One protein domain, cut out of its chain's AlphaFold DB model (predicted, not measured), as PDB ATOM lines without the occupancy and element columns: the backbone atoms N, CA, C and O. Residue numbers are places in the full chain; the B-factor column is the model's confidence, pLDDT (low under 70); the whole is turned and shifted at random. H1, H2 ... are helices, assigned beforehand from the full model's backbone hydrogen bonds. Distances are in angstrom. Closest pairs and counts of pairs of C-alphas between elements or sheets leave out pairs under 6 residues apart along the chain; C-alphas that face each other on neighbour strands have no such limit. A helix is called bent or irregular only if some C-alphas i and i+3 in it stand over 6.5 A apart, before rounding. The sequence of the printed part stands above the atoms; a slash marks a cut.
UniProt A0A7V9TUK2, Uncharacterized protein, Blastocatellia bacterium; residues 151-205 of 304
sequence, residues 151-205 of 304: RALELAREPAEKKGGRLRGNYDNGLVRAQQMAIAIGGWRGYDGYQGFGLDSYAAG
ATOM      1  N   ARG A 151      61.558 -48.124  36.463       70.50
ATOM      2  CA  ARG A 151      61.998 -47.061  35.541       70.50
ATOM      3  C   ARG A 151      62.182 -47.522  34.090       70.50
ATOM      4  O   ARG A 151      61.911 -46.762  33.164       70.50
ATOM      5  N   ALA A 152      62.663 -48.745  33.869       72.38
ATOM      6  CA  ALA A 152      62.780 -49.291  32.517       72.38
ATOM      7  C   ALA A 152      61.397 -49.595  31.921       72.38
ATOM      8  O   ALA A 152      61.187 -49.426  30.721       72.38
ATOM      9  N   LEU A 153      60.444 -49.987  32.769       73.62
ATOM     10  CA  LEU A 153      59.054 -50.184  32.384       73.62
ATOM     11  C   LEU A 153      58.352 -48.852  32.072       73.62
ATOM     12  O   LEU A 153      57.602 -48.790  31.106       73.62
ATOM     13  N   GLU A 154      58.628 -47.789  32.829       74.88
ATOM     14  CA  GLU A 154      58.124 -46.430  32.573       74.88
ATOM     15  C   GLU A 154      58.609 -45.894  31.217       74.88
ATOM     16  O   GLU A 154      57.800 -45.510  30.374       74.88
ATOM     17  N   LEU A 155      59.914 -45.987  30.939       78.75
ATOM     18  CA  LEU A 155      60.475 -45.571  29.648       78.75
ATOM     19  C   LEU A 155      59.900 -46.383  28.475       78.75
ATOM     20  O   LEU A 155      59.663 -45.852  27.393       78.75
ATOM     21  N   ALA A 156      59.653 -47.677  28.684       78.31
ATOM     22  CA  ALA A 156      59.032 -48.524  27.673       78.31
ATOM     23  C   ALA A 156      57.533 -48.233  27.472       78.31
ATOM     24  O   ALA A 156      56.999 -48.529  26.401       78.31
ATOM     25  N   ARG A 157      56.850 -47.663  28.474       82.06
ATOM     26  CA  ARG A 157      55.429 -47.283  28.408       82.06
ATOM     27  C   ARG A 157      55.194 -45.949  27.716       82.06
ATOM     28  O   ARG A 157      54.170 -45.801  27.051       82.06
ATOM     29  N   GLU A 158      56.143 -45.020  27.818       84.88
ATOM     30  CA  GLU A 158      56.034 -43.656  27.289       84.88
ATOM     31  C   GLU A 158      55.490 -43.582  25.840       84.88
ATOM     32  O   GLU A 158      54.591 -42.775  25.580       84.88
ATOM     33  N   PRO A 159      55.928 -44.419  24.874       86.56
ATOM     34  CA  PRO A 159      55.394 -44.362  23.512       86.56
ATOM     35  C   PRO A 159      53.912 -44.757  23.423       86.56
ATOM     36  O   PRO A 159      53.158 -44.152  22.656       86.56
ATOM     37  N   ALA A 160      53.474 -45.738  24.217       86.31
ATOM     38  CA  ALA A 160      52.074 -46.157  24.246       86.31
ATOM     39  C   ALA A 160      51.193 -45.137  24.977       86.31
ATOM     40  O   ALA A 160      50.074 -44.874  24.541       86.31
ATOM     41  N   GLU A 161      51.701 -44.517  26.044       87.38
ATOM     42  CA  GLU A 161      51.009 -43.428  26.739       87.38
ATOM     43  C   GLU A 161      50.807 -42.225  25.817       87.38
ATOM     44  O   GLU A 161      49.692 -41.721  25.696       87.38
ATOM     45  N   LYS A 162      51.841 -41.822  25.069       87.44
ATOM     46  CA  LYS A 162      51.730 -40.753  24.062       87.44
ATOM     47  C   LYS A 162      50.690 -41.079  22.991       87.44
ATOM     48  O   LYS A 162      49.876 -40.221  22.639       87.44
ATOM     49  N   LYS A 163      50.689 -42.316  22.480       87.19
ATOM     50  CA  LYS A 163      49.706 -42.782  21.490       87.19
ATOM     51  C   LYS A 163      48.285 -42.746  22.060       87.19
ATOM     52  O   LYS A 163      47.395 -42.161  21.442       87.19
ATOM     53  N   GLY A 164      48.084 -43.295  23.258       87.19
ATOM     54  CA  GLY A 164      46.792 -43.307  23.941       87.19
ATOM     55  C   GLY A 164      46.292 -41.907  24.305       87.19
ATOM     56  O   GLY A 164      45.112 -41.624  24.122       87.19
ATOM     57  N   GLY A 165      47.173 -41.006  24.743       88.00
ATOM     58  CA  GLY A 165      46.834 -39.621  25.079       88.00
ATOM     59  C   GLY A 165      46.356 -38.841  23.858       88.00
ATOM     60  O   GLY A 165      45.319 -38.179  23.903       88.00
ATOM     61  N   ARG A 166      47.039 -39.013  22.719       84.81
ATOM     62  CA  ARG A 166      46.611 -38.444  21.434       84.81
ATOM     63  C   ARG A 166      45.216 -38.925  21.029       84.81
ATOM     64  O   ARG A 166      44.391 -38.114  20.620       84.81
ATOM     65  N   LEU A 167      44.945 -40.227  21.143       86.69
ATOM     66  CA  LEU A 167      43.636 -40.795  20.806       86.69
ATOM     67  C   LEU A 167      42.548 -40.314  21.773       86.69
ATOM     68  O   LEU A 167      41.467 -39.925  21.332       86.69
ATOM     69  N   ARG A 168      42.837 -40.276  23.081       88.19
ATOM     70  CA  ARG A 168      41.912 -39.774  24.110       88.19
ATOM     71  C   ARG A 168      41.453 -38.355  23.820       88.19
ATOM     72  O   ARG A 168      40.259 -38.108  23.915       88.19
ATOM     73  N   GLY A 169      42.342 -37.466  23.376       87.31
ATOM     74  CA  GLY A 169      41.962 -36.102  22.991       87.31
ATOM     75  C   GLY A 169      40.840 -36.053  21.943       87.31
ATOM     76  O   GLY A 169      39.916 -35.250  22.067       87.31
ATOM     77  N   ASN A 170      40.861 -36.958  20.958       87.69
ATOM     78  CA  ASN A 170      39.808 -37.046  19.941       87.69
ATOM     79  C   ASN A 170      38.483 -37.546  20.535       87.69
ATOM     80  O   ASN A 170      37.424 -36.972  20.261       87.69
ATOM     81  N   TYR A 171      38.536 -38.594  21.361       89.56
ATOM     82  CA  TYR A 171      37.352 -39.162  22.012       89.56
ATOM     83  C   TYR A 171      36.720 -38.214  23.023       89.56
ATOM     84  O   TYR A 171      35.501 -38.051  23.022       89.56
ATOM     85  N   ASP A 172      37.536 -37.543  23.826       90.75
ATOM     86  CA  ASP A 172      37.084 -36.598  24.838       90.75
ATOM     87  C   ASP A 172      36.462 -35.361  24.187       90.75
ATOM     88  O   ASP A 172      35.401 -34.916  24.618       90.75
ATOM     89  N   ASN A 173      37.020 -34.869  23.074       88.06
ATOM     90  CA  ASN A 173      36.384 -33.802  22.298       88.06
ATOM     91  C   ASN A 173      35.000 -34.220  21.769       88.06
ATOM     92  O   ASN A 173      34.039 -33.451  21.833       88.06
ATOM     93  N   GLY A 174      34.891 -35.454  21.273       89.06
ATOM     94  CA  GLY A 174      33.625 -36.029  20.835       89.06
ATOM     95  C   GLY A 174      32.602 -36.157  21.962       89.06
ATOM     96  O   GLY A 174      31.436 -35.801  21.784       89.06
ATOM     97  N   LEU A 175      33.045 -36.620  23.132       90.88
ATOM     98  CA  LEU A 175      32.197 -36.784  24.307       90.88
ATOM     99  C   LEU A 175      31.687 -35.437  24.823       90.88
ATOM    100  O   LEU A 175      30.489 -35.308  25.058       90.88
ATOM    101  N   VAL A 176      32.554 -34.423  24.904       91.31
ATOM    102  CA  VAL A 176      32.174 -33.054  25.285       91.31
ATOM    103  C   VAL A 176      31.118 -32.509  24.327       91.31
ATOM    104  O   VAL A 176      30.079 -32.030  24.771       91.31
ATOM    105  N   ARG A 177      31.302 -32.657  23.006       88.44
ATOM    106  CA  ARG A 177      30.296 -32.218  22.020       88.44
ATOM    107  C   ARG A 177      28.963 -32.942  22.186       88.44
ATOM    108  O   ARG A 177      27.913 -32.308  22.098       88.44
ATOM    109  N   ALA A 178      28.990 -34.249  22.437       90.69
ATOM    110  CA  ALA A 178      27.779 -35.024  22.694       90.69
ATOM    111  C   ALA A 178      27.074 -34.566  23.983       90.69
ATOM    112  O   ALA A 178      25.852 -34.428  24.003       90.69
ATOM    113  N   GLN A 179      27.836 -34.264  25.037       90.25
ATOM    114  CA  GLN A 179      27.319 -33.725  26.296       90.25
ATOM    115  C   GLN A 179      26.718 -32.325  26.107       90.25
ATOM    116  O   GLN A 179      25.621 -32.065  26.595       90.25
ATOM    117  N   GLN A 180      27.362 -31.454  25.330       89.94
ATOM    118  CA  GLN A 180      26.840 -30.130  24.976       89.94
ATOM    119  C   GLN A 180      25.501 -30.221  24.227       89.94
ATOM    120  O   GLN A 180      24.548 -29.526  24.576       89.94
ATOM    121  N   MET A 181      25.396 -31.119  23.242       87.88
ATOM    122  CA  MET A 181      24.135 -31.381  22.539       87.88
ATOM    123  C   MET A 181      23.053 -31.905  23.493       87.88
ATOM    124  O   MET A 181      21.907 -31.458  23.437       87.88
ATOM    125  N   ALA A 182      23.407 -32.831  24.391       88.31
ATOM    126  CA  ALA A 182      22.475 -33.406  25.356       88.31
ATOM    127  C   ALA A 182      21.938 -32.359  26.345       88.31
ATOM    128  O   ALA A 182      20.737 -32.336  26.609       88.31
ATOM    129  N   ILE A 183      22.797 -31.464  26.844       88.50
ATOM    130  CA  ILE A 183      22.399 -30.372  27.744       88.50
ATOM    131  C   ILE A 183      21.450 -29.400  27.030       88.50
ATOM    132  O   ILE A 183      20.415 -29.039  27.587       88.50
ATOM    133  N   ALA A 184      21.746 -29.033  25.780       87.62
ATOM    134  CA  ALA A 184      20.887 -28.154  24.987       87.62
ATOM    135  C   ALA A 184      19.497 -28.766  24.723       87.62
ATOM    136  O   ALA A 184      18.479 -28.084  24.859       87.62
ATOM    137  N   ILE A 185      19.437 -30.067  24.407       86.50
ATOM    138  CA  ILE A 185      18.170 -30.801  24.251       86.50
ATOM    139  C   ILE A 185      17.427 -30.877  25.587       86.50
ATOM    140  O   ILE A 185      16.208 -30.706  25.620       86.50
ATOM    141  N   GLY A 186      18.141 -31.137  26.683       86.19
ATOM    142  CA  GLY A 186      17.543 -31.263  28.006       86.19
ATOM    143  C   GLY A 186      16.927 -29.961  28.510       86.19
ATOM    144  O   GLY A 186      15.828 -29.982  29.062       86.19
ATOM    145  N   GLY A 187      17.581 -28.834  28.237       86.88
ATOM    146  CA  GLY A 187      17.041 -27.513  28.527       86.88
ATOM    147  C   GLY A 187      15.842 -27.144  27.651       86.88
ATOM    148  O   GLY A 187      14.818 -26.712  28.176       86.88
ATOM    149  N   TRP A 188      15.878 -27.455  26.347       85.25
ATOM    150  CA  TRP A 188      14.719 -27.277  25.455       85.25
ATOM    151  C   TRP A 188      13.501 -28.119  25.872       85.25
ATOM    152  O   TRP A 188      12.362 -27.671  25.749       85.25
ATOM    153  N   ARG A 189      13.727 -29.329  26.401       85.94
ATOM    154  CA  ARG A 189      12.664 -30.207  26.926       85.94
ATOM    155  C   ARG A 189      12.222 -29.871  28.353       85.94
ATOM    156  O   ARG A 189      11.255 -30.464  28.824       85.94
ATOM    157  N   GLY A 190      12.901 -28.949  29.035       86.25
ATOM    158  CA  GLY A 190      12.554 -28.521  30.389       86.25
ATOM    159  C   GLY A 190      12.876 -29.539  31.488       86.25
ATOM    160  O   GLY A 190      12.173 -29.573  32.497       86.25
ATOM    161  N   TYR A 191      13.909 -30.375  31.323       87.88
ATOM    162  CA  TYR A 191      14.352 -31.257  32.407       87.88
ATOM    163  C   TYR A 191      14.874 -30.455  33.607       87.88
ATOM    164  O   TYR A 191      15.501 -29.403  33.454       87.88
ATOM    165  N   ASP A 192      14.614 -30.969  34.809       85.56
ATOM    166  CA  ASP A 192      15.027 -30.327  36.053       85.56
ATOM    167  C   ASP A 192      16.557 -30.185  36.125       85.56
ATOM    168  O   ASP A 192      17.292 -31.094  35.739       85.56
ATOM    169  N   GLY A 193      17.036 -29.013  36.547       84.12
ATOM    170  CA  GLY A 193      18.462 -28.661  36.552       84.12
ATOM    171  C   GLY A 193      19.054 -28.161  35.221       84.12
ATOM    172  O   GLY A 193      20.171 -27.649  35.231       84.12
ATOM    173  N   TYR A 194      18.327 -28.230  34.095       82.50
ATOM    174  CA  TYR A 194      18.829 -27.817  32.766       82.50
ATOM    175  C   TYR A 194      18.052 -26.661  32.116       82.50
ATOM    176  O   TYR A 194      18.375 -26.242  31.008       82.50
ATOM    177  N   GLN A 195      17.061 -26.104  32.813       79.19
ATOM    178  CA  GLN A 195      16.124 -25.081  32.315       79.19
ATOM    179  C   GLN A 195      16.787 -23.761  31.868       79.19
ATOM    180  O   GLN A 195      16.156 -22.964  31.180       79.19
ATOM    181  N   GLY A 196      18.040 -23.511  32.263       79.12
ATOM    182  CA  GLY A 196      18.808 -22.328  31.860       79.12
ATOM    183  C   GLY A 196      19.457 -22.427  30.475       79.12
ATOM    184  O   GLY A 196      20.023 -21.443  30.006       79.12
ATOM    185  N   PHE A 197      19.392 -23.593  29.829       80.88
ATOM    186  CA  PHE A 197      20.020 -23.848  28.535       80.88
ATOM    187  C   PHE A 197      18.967 -24.087  27.449       80.88
ATOM    188  O   PHE A 197      17.894 -24.625  27.704       80.88
ATOM    189  N   GLY A 198      19.267 -23.686  26.217       80.12
ATOM    190  CA  GLY A 198      18.398 -23.894  25.060       80.12
ATOM    191  C   GLY A 198      19.176 -24.365  23.838       80.12
ATOM    192  O   GLY A 198      20.394 -24.539  23.885       80.12
ATOM    193  N   LEU A 199      18.476 -24.536  22.714       78.38
ATOM    194  CA  LEU A 199      19.100 -24.905  21.436       78.38
ATOM    195  C   LEU A 199      20.121 -23.847  20.976       78.38
ATOM    196  O   LEU A 199      21.177 -24.195  20.451       78.38
ATOM    197  N   ASP A 200      19.868 -22.573  21.285       78.69
ATOM    198  CA  ASP A 200      20.785 -21.465  21.001       78.69
ATOM    199  C   ASP A 200      22.044 -21.491  21.887       78.69
ATOM    200  O   ASP A 200      23.095 -21.005  21.478       78.69
ATOM    201  N   SER A 201      21.985 -22.106  23.078       76.94
ATOM    202  CA  SER A 201      23.138 -22.227  23.987       76.94
ATOM    203  C   SER A 201      24.234 -23.132  23.422       76.94
ATOM    204  O   SER A 201      25.410 -22.918  23.716       76.94
ATOM    205  N   TYR A 202      23.856 -24.108  22.586       76.25
ATOM    206  CA  TYR A 202      24.801 -24.942  21.845       76.25
ATOM    207  C   TYR A 202      25.540 -24.129  20.776       76.25
ATOM    208  O   TYR A 202      26.765 -24.161  20.710       76.25
ATOM    209  N   ALA A 203      24.805 -23.341  19.982       72.56
ATOM    210  CA  ALA A 203      25.384 -22.486  18.943       72.56
ATOM    211  C   ALA A 203      26.214 -21.322  19.519       72.56
ATOM    212  O   ALA A 203      27.185 -20.892  18.900       72.56
ATOM    213  N   ALA A 204      25.853 -20.834  20.707       75.75
ATOM    214  CA  ALA A 204      26.543 -19.748  21.399       75.75
ATOM    215  C   ALA A 204      27.819 -20.183  22.149       75.75
ATOM    216  O   ALA A 204      28.516 -19.320  22.677       75.75
ATOM    217  N   GLY A 205      28.122 -21.486  22.237       75.50
ATOM    218  CA  GLY A 205      29.295 -21.987  22.971       75.50
ATOM    219  C   GLY A 205      29.193 -21.844  24.497       75.50
ATOM    220  O   GLY A 205      30.190 -21.909  25.203       75.50
TER     221      GLY A 205
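Overview. This is residues 151 to 205 of the 304 residues of an uncharacterized protein of Blastocatellia bacterium (UniProt A0A7V9TUK2). One long helix, H1, kinked near residue 159, makes the length of this model; after Trp 188 the backbone loops out and folds back, and the short helix H2 packs on residues 180 to 188 of H1. Residues 151 to 176 stick out free. The printed part has 55 residues with two named helices, H1 then H2, and no named strand: all helix. It is extended, with a radius of gyration of the C-alphas of 18.2 A, and spans 54 by 21 by 12 A.

Along the chain. Find C-alpha 151 at (61.998, -47.061, 35.541); from there H1, residues 151 to 188, runs 52.2 A to C-alpha 188 at (14.719, -27.277, 25.455). H1 is irregular, but only just: C-alphas 156 and 159 are 6.9 A apart, and it has a kink of 42 degrees near residue 159. Look next for H2, residues 199 to 203, ending at C-alpha 203 (25.384, -22.486, 18.943).

Arrangement. H1 touches H2 with residues 180 to 188 alone; their closest C-alphas, those of Ala 184 and Leu 199, are 5.1 A apart. In H1, 31 of 34 O i to N i+4 pairs are within hydrogen-bond range; in H2, 0 of 1, beside 2 of 2 O i to N i+3 pairs.

Size, cuts and confidence. The C-alphas farthest apart, those of Ala 152 and Gly 190, are 54.4 A apart. The printed part has no cut, and the link from H1 to H2, 10 residues, is short. Mean pLDDT of the printed part is 84.0, and no printed residue is under 70.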